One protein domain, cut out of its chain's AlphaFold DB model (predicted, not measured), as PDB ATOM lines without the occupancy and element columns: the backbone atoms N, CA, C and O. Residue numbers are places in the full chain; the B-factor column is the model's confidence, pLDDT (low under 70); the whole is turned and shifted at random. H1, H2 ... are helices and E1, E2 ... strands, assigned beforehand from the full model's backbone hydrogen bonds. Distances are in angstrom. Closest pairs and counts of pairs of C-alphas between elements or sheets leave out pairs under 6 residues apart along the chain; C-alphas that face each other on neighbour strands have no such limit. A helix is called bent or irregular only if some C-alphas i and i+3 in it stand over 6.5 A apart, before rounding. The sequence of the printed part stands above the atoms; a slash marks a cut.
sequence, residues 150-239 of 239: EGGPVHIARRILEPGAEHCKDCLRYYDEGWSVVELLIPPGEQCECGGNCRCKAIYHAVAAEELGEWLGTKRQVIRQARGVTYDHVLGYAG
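What this domain is: This is residues 150 to 239 of the 239 residues of an uncharacterized protein of Desulfurellales bacterium (UniProt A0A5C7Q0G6). With little regular structure, this is mostly loops round a two-stranded antiparallel ribbon, E1 and E2, with short helices H1 and H2 near its opposite ends. The 90 printed residues run E1, H1, E2, H2, a mixed class with only 29 residues in named elements. The whole is compact, radius of gyration of the C-alphas 13.6 A, spans 36 by 25 by 22 A.

How they stand to each other: Look first at E1, residues 154 to 160, antiparallel to E2, residues 201 to 207; N 156 and O 205 are within hydrogen-bond range, 2.9 A. Residues 180 to 181 also pair antiparallel with 156 to 157. The closest C-alphas of E1 and H1, residues 169 to 176, are Arg 159 and Tyr 175, 4.9 A; of E1 and H2, residues 209 to 215, Val 154 and Ala 209, 5.9 A. H2 and E2 are near each other, with 5 pairs of C-alphas within 10 A; H1 and H2 are apart. In H1 every O i to N i+4 pair is within hydrogen-bond range; in H2 0 of 3, but 3 of 4 O i to N i+3 pairs. H2 is irregular: C-alphas 210 and 213 are 7.4 A apart.

Where its parts are: Find C-alpha 154 at (119.615, 148.307, 94.790); E1 runs 19.6 A from there. E2 spans 19.7 A, H1 and H2 10.6 A each; H2 ends at C-alpha 215, (123.285, 141.438, 87.106).

The domain as a whole: The C-alphas farthest apart, Gly 151 and Gly 239, are 41.3 A apart. The printed part has no cut; the link H1 to E2 is long, 24 residues. Residues 223 to 239 have pLDDT under 70.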
ATOM      1  N   GLU A 150     118.084 153.034 101.883       74.81
ATOM      2  CA  GLU A 150     116.826 152.410 102.317       74.81
ATOM      3  C   GLU A 150     115.630 152.849 101.449       74.81
ATOM      4  O   GLU A 150     115.356 154.036 101.279       74.81
ATOM      5  N   GLY A 151     114.891 151.877 100.904       75.19
ATOM      6  CA  GLY A 151     113.683 152.119 100.101       75.19
ATOM      7  C   GLY A 151     113.931 152.607  98.667       75.19
ATOM      8  O   GLY A 151     112.968 152.869  97.945       75.19
ATOM      9  N   GLY A 152     115.194 152.727  98.247       80.88
ATOM     10  CA  GLY A 152     115.588 153.060  96.878       80.88
ATOM     11  C   GLY A 152     115.968 151.835  96.027       80.88
ATOM     12  O   GLY A 152     115.813 150.694  96.465       80.88
ATOM     13  N   PRO A 153     116.462 152.047  94.791       84.06
ATOM     14  CA  PRO A 153     116.991 150.966  93.958       84.06
ATOM     15  C   PRO A 153     118.215 150.305  94.604       84.06
ATOM     16  O   PRO A 153     118.992 150.952  95.308       84.06
ATOM     17  N   VAL A 154     118.436 149.027  94.302       89.44
ATOM     18  CA  VAL A 154     119.615 148.307  94.790       89.44
ATOM     19  C   VAL A 154     120.845 148.836  94.063       89.44
ATOM     20  O   VAL A 154     120.895 148.869  92.831       89.44
ATOM     21  N   HIS A 155     121.858 149.250  94.819       90.50
ATOM     22  CA  HIS A 155     123.136 149.643  94.249       90.50
ATOM     23  C   HIS A 155     124.045 148.426  94.107       90.50
ATOM     24  O   HIS A 155     124.292 147.684  95.055       90.50
ATOM     25  N   ILE A 156     124.568 148.240  92.901       94.44
ATOM     26  CA  ILE A 156     125.564 147.226  92.578       94.44
ATOM     27  C   ILE A 156     126.861 147.900  92.149       94.44
ATOM     28  O   ILE A 156     126.864 149.015  91.619       94.44
ATOM     29  N   ALA A 157     127.976 147.215  92.360       95.06
ATOM     30  CA  ALA A 157     129.289 147.674  91.954       95.06
ATOM     31  C   ALA A 157     130.090 146.548  91.308       95.06
ATOM     32  O   ALA A 157     129.851 145.370  91.560       95.06
ATOM     33  N   ARG A 158     131.070 146.910  90.482       95.12
ATOM     34  CA  ARG A 158     132.086 145.967  90.007       95.12
ATOM     35  C   ARG A 158     133.446 146.620  89.905       95.12
ATOM     36  O   ARG A 158     133.562 147.825  89.653       95.12
ATOM     37  N   ARG A 159     134.492 145.810  90.031       94.56
ATOM     38  CA  ARG A 159     135.868 146.238  89.784       94.56
ATOM     39  C   ARG A 159     136.155 146.288  88.295       94.56
ATOM     40  O   ARG A 159     135.724 145.425  87.543       94.56
ATOM     41  N   ILE A 160     136.903 147.306  87.883       93.44
ATOM     42  CA  ILE A 160     137.391 147.479  86.516       93.44
ATOM     43  C   ILE A 160     138.910 147.601  86.553       93.44
ATOM     44  O   ILE A 160     139.471 148.350  87.358       93.44
ATOM     45  N   LEU A 161     139.564 146.863  85.665       91.69
ATOM     46  CA  LEU A 161     140.997 146.950  85.433       91.69
ATOM     47  C   LEU A 161     141.295 148.125  84.500       91.69
ATOM     48  O   LEU A 161     140.632 148.294  83.480       91.69
ATOM     49  N   GLU A 162     142.311 148.918  84.831       87.50
ATOM     50  CA  GLU A 162     142.835 149.922  83.903       87.50
ATOM     51  C   GLU A 162     143.556 149.219  82.739       87.50
ATOM     52  O   GLU A 162     144.479 148.429  82.995       87.50
ATOM     53  N   PRO A 163     143.175 149.486  81.477       86.94
ATOM     54  CA  PRO A 163     143.856 148.922  80.317       86.94
ATOM     55  C   PRO A 163     145.351 149.271  80.301       86.94
ATOM     56  O   PRO A 163     145.755 150.382  80.641       86.94
ATOM     57  N   GLY A 164     146.192 148.304  79.930       85.00
ATOM     58  CA  GLY A 164     147.644 148.501  79.838       85.00
ATOM     59  C   GLY A 164     148.363 148.724  81.176       85.00
ATOM     60  O   GLY A 164     149.527 149.107  81.175       85.00
ATOM     61  N   ALA A 165     147.698 148.531  82.321       87.56
ATOM     62  CA  ALA A 165     148.362 148.464  83.623       87.56
ATOM     63  C   ALA A 165     148.713 147.016  83.992       87.56
ATOM     64  O   ALA A 165     147.991 146.090  83.624       87.56
ATOM     65  N   GLU A 166     149.768 146.830  84.782       89.31
ATOM     66  CA  GLU A 166     150.003 145.565  85.479       89.31
ATOM     67  C   GLU A 166     149.028 145.414  86.654       89.31
ATOM     68  O   GLU A 166     148.778 146.364  87.405       89.31
ATOM     69  N   HIS A 167     148.493 144.203  86.831       92.19
ATOM     70  CA  HIS A 167     147.505 143.886  87.862       92.19
ATOM     71  C   HIS A 167     147.964 142.684  88.685       92.19
ATOM     72  O   HIS A 167     148.396 141.675  88.131       92.19
ATOM     73  N   CYS A 168     147.858 142.780  90.013       94.75
ATOM     74  CA  CYS A 168     148.144 141.652  90.900       94.75
ATOM     75  C   CYS A 168     147.010 140.617  90.870       94.75
ATOM     76  O   CYS A 168     145.910 140.900  90.384       94.75
ATOM     77  N   LYS A 169     147.249 139.431  91.443       96.62
ATOM     78  CA  LYS A 169     146.281 138.320  91.432       96.62
ATOM     79  C   LYS A 169     144.942 138.700  92.066       96.62
ATOM     80  O   LYS A 169     143.899 138.371  91.511       96.62
ATOM     81  N   ASP A 170     144.963 139.469  93.155       96.81
ATOM     82  CA  ASP A 170     143.731 139.975  93.778       96.81
ATOM     83  C   ASP A 170     142.942 140.914  92.868       96.81
ATOM     84  O   ASP A 170     141.719 140.845  92.828       96.81
ATOM     85  N   CYS A 171     143.620 141.782  92.109       95.50
ATOM     86  CA  CYS A 171     142.937 142.691  91.188       95.50
ATOM     87  C   CYS A 171     142.209 141.913  90.089       95.50
ATOM     88  O   CYS A 171     141.072 142.254  89.769       95.50
ATOM     89  N   LEU A 172     142.846 140.867  89.552       96.50
ATOM     90  CA  LEU A 172     142.234 139.973  88.568       96.50
ATOM     91  C   LEU A 172     141.044 139.218  89.173       96.50
ATOM     92  O   LEU A 172     139.963 139.234  88.594       96.50
ATOM     93  N   ARG A 173     141.205 138.663  90.381       97.25
ATOM     94  CA  ARG A 173     140.130 137.966  91.099       97.25
ATOM     95  C   ARG A 173     138.908 138.861  91.318       97.25
ATOM     96  O   ARG A 173     137.817 138.495  90.899       97.25
ATOM     97  N   TYR A 174     139.085 140.047  91.902       96.62
ATOM     98  CA  TYR A 174     137.964 140.961  92.140       96.62
ATOM     99  C   TYR A 174     137.329 141.486  90.840       96.62
ATOM    100  O   TYR A 174     136.157 141.848  90.826       96.62
ATOM    101  N   TYR A 175     138.089 141.567  89.743       96.44
ATOM    102  CA  TYR A 175     137.532 141.881  88.423       96.44
ATOM    103  C   TYR A 175     136.661 140.739  87.877       96.44
ATOM    104  O   TYR A 175     135.634 140.991  87.240       96.44
ATOM    105  N   ASP A 176     137.058 139.491  88.115       97.31
ATOM    106  CA  ASP A 176     136.341 138.307  87.641       97.31
ATOM    107  C   ASP A 176     135.051 138.013  88.411       97.31
ATOM    108  O   ASP A 176     134.143 137.428  87.828       97.31
ATOM    109  N   GLU A 177     134.919 138.505  89.646       96.25
ATOM    110  CA  GLU A 177     133.681 138.436  90.442       96.25
ATOM    111  C   GLU A 177     132.478 139.132  89.771       96.25
ATOM    112  O   GLU A 177     131.332 138.805  90.074       96.25
ATOM    113  N   GLY A 178     132.706 140.061  88.832       96.88
ATOM    114  CA  GLY A 178     131.631 140.751  88.118       96.88
ATOM    115  C   GLY A 178     130.869 141.744  89.000       96.88
ATOM    116  O   GLY A 178     131.448 142.388  89.875       96.88
ATOM    117  N   TRP A 179     129.581 141.940  88.718       97.25
ATOM    118  CA  TRP A 179     128.713 142.778  89.549       97.25
ATOM    119  C   TRP A 179     128.377 142.096  90.876       97.25
ATOM    120  O   TRP A 179     127.950 140.944  90.904       97.25
ATOM    121  N   SER A 180     128.486 142.840  91.970       96.75
ATOM    122  CA  SER A 180     128.035 142.453  93.305       96.75
ATOM    123  C   SER A 180     127.195 143.568  93.922       96.75
ATOM    124  O   SER A 180     127.239 144.712  93.461       96.75
ATOM    125  N   VAL A 181     126.409 143.252  94.955       95.56
ATOM    126  CA  VAL A 181     125.761 144.296  95.766       95.56
ATOM    127  C   VAL A 181     126.829 145.200  96.382       95.56
ATOM    128  O   VAL A 181     127.914 144.732  96.746       95.56
ATOM    129  N   VAL A 182     126.562 146.505  96.434       93.88
ATOM    130  CA  VAL A 182     127.587 147.517  96.723       93.88
ATOM    131  C   VAL A 182     128.242 147.312  98.090       93.88
ATOM    132  O   VAL A 182     129.441 147.530  98.227       93.88
ATOM    133  N   GLU A 183     127.510 146.801  99.075       93.56
ATOM    134  CA  GLU A 183     127.984 146.498 100.428       93.56
ATOM    135  C   GLU A 183     129.144 145.494 100.427       93.56
ATOM    136  O   GLU A 183     130.035 145.570 101.274       93.56
ATOM    137  N   LEU A 184     129.157 144.574  99.455       95.06
ATOM    138  CA  LEU A 184     130.190 143.548  99.304       95.06
ATOM    139  C   LEU A 184     131.391 144.024  98.481       95.06
ATOM    140  O   LEU A 184     132.370 143.288  98.341       95.06
ATOM    141  N   LEU A 185     131.360 145.245  97.939       94.62
ATOM    142  CA  LEU A 185     132.486 145.784  97.189       94.62
ATOM    143  C   LEU A 185     133.717 145.913  98.093       94.62
ATOM    144  O   LEU A 185     133.730 146.693  99.053       94.62
ATOM    145  N   ILE A 186     134.794 145.236  97.695       95.25
ATOM    146  CA  ILE A 186     136.141 145.503  98.199       95.25
ATOM    147  C   ILE A 186     136.758 146.666  97.394       95.25
ATOM    148  O   ILE A 186     136.992 146.532  96.182       95.25
ATOM    149  N   PRO A 187     137.030 147.824  98.030       93.75
ATOM    150  CA  PRO A 187     137.561 149.001  97.345       93.75
ATOM    151  C   PRO A 187     138.899 148.760  96.620       93.75
ATOM    152  O   PRO A 187     139.737 147.981  97.084       93.75
ATOM    153  N   PRO A 188     139.161 149.432  95.481       92.50
ATOM    154  CA  PRO A 188     140.495 149.502  94.884       92.50
ATOM    155  C   PRO A 188     141.579 149.862  95.890       92.50
ATOM    156  O   PRO A 188     141.485 150.890  96.541       92.50
ATOM    157  N   GLY A 189     142.604 149.008  95.993       90.56
ATOM    158  CA  GLY A 189     143.712 149.163  96.940       90.56
ATOM    159  C   GLY A 189     143.514 148.478  98.295       90.56
ATOM    160  O   GLY A 189     144.491 148.315  99.028       90.56
ATOM    161  N   GLU A 190     142.300 148.019  98.602       92.88
ATOM    162  CA  GLU A 190     141.972 147.267  99.814       92.88
ATOM    163  C   GLU A 190     142.064 145.757  99.559       92.88
ATOM    164  O   GLU A 190     141.647 145.280  98.505       92.88
ATOM    165  N   GLN A 191     142.655 145.012 100.503       93.75
ATOM    166  CA  GLN A 191     142.867 143.556 100.403       93.75
ATOM    167  C   GLN A 191     143.501 143.109  99.068       93.75
ATOM    168  O   GLN A 191     143.156 142.076  98.505       93.75
ATOM    169  N   CYS A 192     144.430 143.912  98.541       92.62
ATOM    170  CA  CYS A 192     145.168 143.613  97.319       92.62
ATOM    171  C   CYS A 192     146.673 143.546  97.609       92.62
ATOM    172  O   CYS A 192     147.208 144.469  98.226       92.62
ATOM    173  N   GLU A 193     147.380 142.560  97.052       93.12
ATOM    174  CA  GLU A 193     148.856 142.465  97.065       93.12
ATOM    175  C   GLU A 193     149.556 143.765  96.618       93.12
ATOM    176  O   GLU A 193     150.606 144.138  97.141       93.12
ATOM    177  N   CYS A 194     148.967 144.501  95.668       89.50
ATOM    178  CA  CYS A 194     149.524 145.769  95.185       89.50
ATOM    179  C   CYS A 194     149.510 146.897  96.239       89.50
ATOM    180  O   CYS A 194     150.169 147.923  96.048       89.50
ATOM    181  N   GLY A 195     148.735 146.746  97.317       85.56
ATOM    182  CA  GLY A 195     148.649 147.695  98.421       85.56
ATOM    183  C   GLY A 195     148.273 149.116  98.004       85.56
ATOM    184  O   GLY A 195     148.789 150.051  98.604       85.56
ATOM    185  N   GLY A 196     147.427 149.293  96.985       84.50
ATOM    186  CA  GLY A 196     147.002 150.611  96.488       84.50
ATOM    187  C   GLY A 196     147.696 151.068  95.203       84.50
ATOM    188  O   GLY A 196     147.178 151.957  94.534       84.50
ATOM    189  N   ASN A 197     148.792 150.417  94.789       86.56
ATOM    190  CA  ASN A 197     149.479 150.742  93.527       86.56
ATOM    191  C   ASN A 197     148.698 150.349  92.263       86.56
ATOM    192  O   ASN A 197     149.063 150.789  91.174       86.56
ATOM    193  N   CYS A 198     147.656 149.515  92.364       81.69
ATOM    194  CA  CYS A 198     146.852 149.170  91.191       81.69
ATOM    195  C   CYS A 198     146.159 150.405  90.617       81.69
ATOM    196  O   CYS A 198     145.660 151.238  91.365       81.69
ATOM    197  N   ARG A 199     146.020 150.491  89.294       84.00
ATOM    198  CA  ARG A 199     145.220 151.549  88.645       84.00
ATOM    199  C   ARG A 199     143.734 151.193  88.525       84.00
ATOM    200  O   ARG A 199     142.987 151.874  87.839       84.00
ATOM    201  N   CYS A 200     143.301 150.129  89.201       88.31
ATOM    202  CA  CYS A 200     141.920 149.658  89.171       88.31
ATOM    203  C   CYS A 200     140.927 150.730  89.627       88.31
ATOM    204  O   CYS A 200     141.243 151.584  90.464       88.31
ATOM    205  N   LYS A 201     139.703 150.604  89.123       89.19
ATOM    206  CA  LYS A 201     138.539 151.424  89.457       89.19
ATOM    207  C   LYS A 201     137.415 150.533  89.990       89.19
ATOM    208  O   LYS A 201     137.476 149.304  89.876       89.19
ATOM    209  N   ALA A 202     136.397 151.158  90.563       89.81
ATOM    210  CA  ALA A 202     135.092 150.553  90.775       89.81
ATOM    211  C   ALA A 202     134.054 151.388  90.024       89.81
ATOM    212  O   ALA A 202     134.137 152.616  90.038       89.81
ATOM    213  N   ILE A 203     133.122 150.719  89.354       88.12
ATOM    214  CA  ILE A 203     131.960 151.362  88.739       88.12
ATOM    215  C   ILE A 203     130.699 150.900  89.452       88.12
ATOM    216  O   ILE A 203     130.674 149.801  90.008       88.12
ATOM    217  N   TYR A 204     129.663 151.732  89.410       87.69
ATOM    218  CA  TYR A 204     128.438 151.552  90.180       87.69
ATOM    219  C   TYR A 204     127.217 151.688  89.277       87.69
ATOM    220  O   TYR A 204     127.210 152.486  88.337       87.69
ATOM    221  N   HIS A 205     126.171 150.930  89.582       89.19
ATOM    222  CA  HIS A 205     124.897 150.995  88.882       89.19
ATOM    223  C   HIS A 205     123.743 150.815  89.870       89.19
ATOM    224  O   HIS A 205     123.896 150.158  90.895       89.19
ATOM    225  N   ALA A 206     122.605 151.439  89.585       88.69
ATOM    226  CA  ALA A 206     121.378 151.258  90.349       88.69
ATOM    227  C   ALA A 206     120.448 150.350  89.544       88.69
ATOM    228  O   ALA A 206     120.220 150.623  88.365       88.69
ATOM    229  N   VAL A 207     119.932 149.297  90.169       88.56
ATOM    230  CA  VAL A 207     119.047 148.310  89.542       88.56
ATOM    231  C   VAL A 207     117.768 148.152  90.353       88.56
ATOM    232  O   VAL A 207     117.764 148.349  91.572       88.56
ATOM    233  N   ALA A 208     116.670 147.810  89.681       90.06
ATOM    234  CA  ALA A 208     115.452 147.410  90.374       90.06
ATOM    235  C   ALA A 208     115.697 146.091  91.128       90.06
ATOM    236  O   ALA A 208     116.504 145.261  90.697       90.06
ATOM    237  N   ALA A 209     115.023 145.892  92.262       89.88
ATOM    238  CA  ALA A 209     115.237 144.708  93.096       89.88
ATOM    239  C   ALA A 209     114.896 143.412  92.342       89.88
ATOM    240  O   ALA A 209     115.566 142.394  92.510       89.88
ATOM    241  N   GLU A 210     113.898 143.473  91.462       92.00
ATOM    242  CA  GLU A 210     113.419 142.360  90.647       92.00
ATOM    243  C   GLU A 210     114.432 141.950  89.566       92.00
ATOM    244  O   GLU A 210     114.486 140.787  89.177       92.00
ATOM    245  N   GLU A 211     115.265 142.888  89.108       91.56
ATOM    246  CA  GLU A 211     116.267 142.668  88.058       91.56
ATOM    247  C   GLU A 211     117.627 142.237  88.626       91.56
ATOM    248  O   GLU A 211     118.502 141.807  87.875       91.56
ATOM    249  N   LEU A 212     117.835 142.333  89.946       92.75
ATOM    250  CA  LEU A 212     119.137 142.146  90.595       92.75
ATOM    251  C   LEU A 212     119.823 140.827  90.200       92.75
ATOM    252  O   LEU A 212     121.021 140.816  89.902       92.75
ATOM    253  N   GLY A 213     119.067 139.727  90.148       95.06
ATOM    254  CA  GLY A 213     119.588 138.402  89.800       95.06
ATOM    255  C   GLY A 213     120.191 138.309  88.393       95.06
ATOM    256  O   GLY A 213     121.084 137.499  88.173       95.06
ATOM    257  N   GLU A 214     119.769 139.164  87.456       94.94
ATOM    258  CA  GLU A 214     120.333 139.212  86.100       94.94
ATOM    259  C   GLU A 214     121.708 139.887  86.042       94.94
ATOM    260  O   GLU A 214     122.435 139.752  85.053       94.94
ATOM    261  N   TRP A 215     122.047 140.672  87.065       96.06
ATOM    262  CA  TRP A 215     123.285 141.438  87.106       96.06
ATOM    263  C   TRP A 215     124.381 140.705  87.864       96.06
ATOM    264  O   TRP A 215     125.518 140.685  87.386       96.06
ATOM    265  N   LEU A 216     124.057 140.108  89.012       97.00
ATOM    266  CA  LEU A 216     125.042 139.535  89.933       97.00
ATOM    267  C   LEU A 216     125.948 138.490  89.259       97.00
ATOM    268  O   LEU A 216     125.491 137.621  88.523       97.00
ATOM    269  N   GLY A 217     127.257 138.596  89.494       96.56
ATOM    270  CA  GLY A 217     128.281 137.721  88.913       96.56
ATOM    271  C   GLY A 217     128.581 137.973  87.431       96.56
ATOM    272  O   GLY A 217     129.531 137.416  86.883       96.56
ATOM    273  N   THR A 218     127.803 138.815  86.747       96.25
ATOM    274  CA  THR A 218     127.992 139.068  85.313       96.25
ATOM    275  C   THR A 218     128.974 140.210  85.055       96.25
ATOM    276  O   THR A 218     129.257 141.047  85.912       96.25
ATOM    277  N   LYS A 219     129.448 140.309  83.807       94.00
ATOM    278  CA  LYS A 219     130.185 141.476  83.292       94.00
ATOM    279  C   LYS A 219     129.327 142.337  82.355       94.00
ATOM    280  O   LYS A 219     129.880 143.041  81.503       94.00
ATOM    281  N   ARG A 220     127.995 142.312  82.526       91.88
ATOM    282  CA  ARG A 220     127.031 143.096  81.731       91.88
ATOM    283  C   ARG A 220     127.478 144.556  81.641       91.88
ATOM    284  O   ARG A 220     127.859 145.159  82.646       91.88
ATOM    285  N   GLN A 221     127.493 145.099  80.427       86.88
ATOM    286  CA  GLN A 221     127.818 146.505  80.206       86.88
ATOM    287  C   GLN A 221     126.606 147.363  80.559       86.88
ATOM    288  O   GLN A 221     125.475 147.005  80.229       86.88
ATOM    289  N   VAL A 222     126.846 148.506  81.197       79.81
ATOM    290  CA  VAL A 222     125.789 149.493  81.424       79.81
ATOM    291  C   VAL A 222     125.557 150.212  80.101       79.81
ATOM    292  O   VAL A 222     126.312 151.103  79.719       79.81
ATOM    293  N   ILE A 223     124.540 149.790  79.353       65.75
ATOM    294  CA  ILE A 223     124.126 150.512  78.152       65.75
ATOM    295  C   ILE A 223     123.439 151.794  78.634       65.75
ATOM    296  O   ILE A 223     122.477 151.721  79.394       65.75
ATOM    297  N   ARG A 224     123.926 152.972  78.215       52.59
ATOM    298  CA  ARG A 224     123.277 154.268  78.488       52.59
ATOM    299  C   ARG A 224     121.899 154.316  77.805       52.59
ATOM    300  O   ARG A 224     121.749 154.918  76.750       52.59
ATOM    301  N   GLN A 225     120.885 153.687  78.389       37.38
ATOM    302  CA  GLN A 225     119.486 153.860  78.012       37.38
ATOM    303  C   GLN A 225     118.758 154.608  79.132       37.38
ATOM    304  O   GLN A 225     118.369 154.034  80.139       37.38
ATOM    305  N   ALA A 226     118.652 155.924  78.940       33.88
ATOM    306  CA  ALA A 226     117.634 156.880  79.398       33.88
ATOM    307  C   ALA A 226     117.059 156.884  80.839       33.88
ATOM    308  O   ALA A 226     116.287 157.798  81.119       33.88
ATOM    309  N   ARG A 227     117.371 155.966  81.768       33.50
ATOM    310  CA  ARG A 227     116.719 155.944  83.103       33.50
ATOM    311  C   ARG A 227     117.596 155.585  84.310       33.50
ATOM    312  O   ARG A 227     117.075 155.532  85.417       33.50
ATOM    313  N   GLY A 228     118.909 155.419  84.148       34.28
ATOM    314  CA  GLY A 228     119.832 155.166  85.265       34.28
ATOM    315  C   GLY A 228     120.927 156.226  85.367       34.28
ATOM    316  O   GLY A 228     121.595 156.521  84.374       34.28
ATOM    317  N   VAL A 229     121.141 156.785  86.562       37.34
ATOM    318  CA  VAL A 229     122.329 157.603  86.844       37.34
ATOM    319  C   VAL A 229     123.527 156.660  86.931       37.34
ATOM    320  O   VAL A 229     123.604 155.811  87.816       37.34
ATOM    321  N   THR A 230     124.450 156.781  85.981       39.34
ATOM    322  CA  THR A 230     125.781 156.175  86.081       39.34
ATOM    323  C   THR A 230     126.648 157.113  86.908       39.34
ATOM    324  O   THR A 230     126.842 158.268  86.533       39.34
ATOM    325  N   TYR A 231     127.168 156.635  88.036       47.25
ATOM    326  CA  TYR A 231     128.184 157.362  88.797       47.25
ATOM    327  C   TYR A 231     129.558 157.096  88.166       47.25
ATOM    328  O   TYR A 231     130.425 156.465  88.765       47.25
ATOM    329  N   ASP A 232     129.741 157.545  86.921       42.03
ATOM    330  CA  ASP A 232     131.033 157.532  86.225       42.03
ATOM    331  C   ASP A 232     131.874 158.729  86.692       42.03
ATOM    332  O   ASP A 232     132.175 159.652  85.941       42.03
ATOM    333  N   HIS A 233     132.283 158.728  87.959       42.31
ATOM    334  CA  HIS A 233     133.432 159.530  88.375       42.31
ATOM    335  C   HIS A 233     134.685 158.700  88.099       42.31
ATOM    336  O   HIS A 233     135.287 158.084  88.981       42.31
ATOM    337  N   VAL A 234     135.025 158.607  86.816       37.00
ATOM    338  CA  VAL A 234     136.284 158.018  86.376       37.00
ATOM    339  C   VAL A 234     137.368 159.039  86.691       37.00
ATOM    340  O   VAL A 234     137.586 159.953  85.906       37.00
ATOM    341  N   LEU A 235     138.057 158.870  87.823       40.06
ATOM    342  CA  LEU A 235     139.343 159.533  88.047       40.06
ATOM    343  C   LEU A 235     140.271 159.103  86.899       40.06
ATOM    344  O   LEU A 235     140.730 157.956  86.838       40.06
ATOM    345  N   GLY A 236     140.426 159.985  85.914       27.78
ATOM    346  CA  GLY A 236     141.300 159.800  84.764       27.78
ATOM    347  C   GLY A 236     142.741 160.085  85.166       27.78
ATOM    348  O   GLY A 236     143.018 161.070  85.845       27.78
ATOM    349  N   TYR A 237     143.665 159.217  84.763       33.34
ATOM    350  CA  TYR A 237     145.094 159.444  84.957       33.34
ATOM    351  C   TYR A 237     145.638 160.310  83.819       33.34
ATOM    352  O   TYR A 237     145.432 159.981  82.652       33.34
ATOM    353  N   ALA A 238     146.371 161.374  84.149       27.39
ATOM    354  CA  ALA A 238     147.357 161.922  83.224       27.39
ATOM    355  C   ALA A 238     148.513 160.910  83.129       27.39
ATOM    356  O   ALA A 238     149.013 160.453  84.161       27.39
ATOM    357  N   GLY A 239     148.827 160.490  81.900       31.56
ATOM    358  CA  GLY A 239     149.873 159.512  81.584       31.56
ATOM    359  C   GLY A 239     151.273 159.969  81.961       31.56
ATOM    360  O   GLY A 239     151.512 161.196  81.982       31.56
TER     361      GLY A 239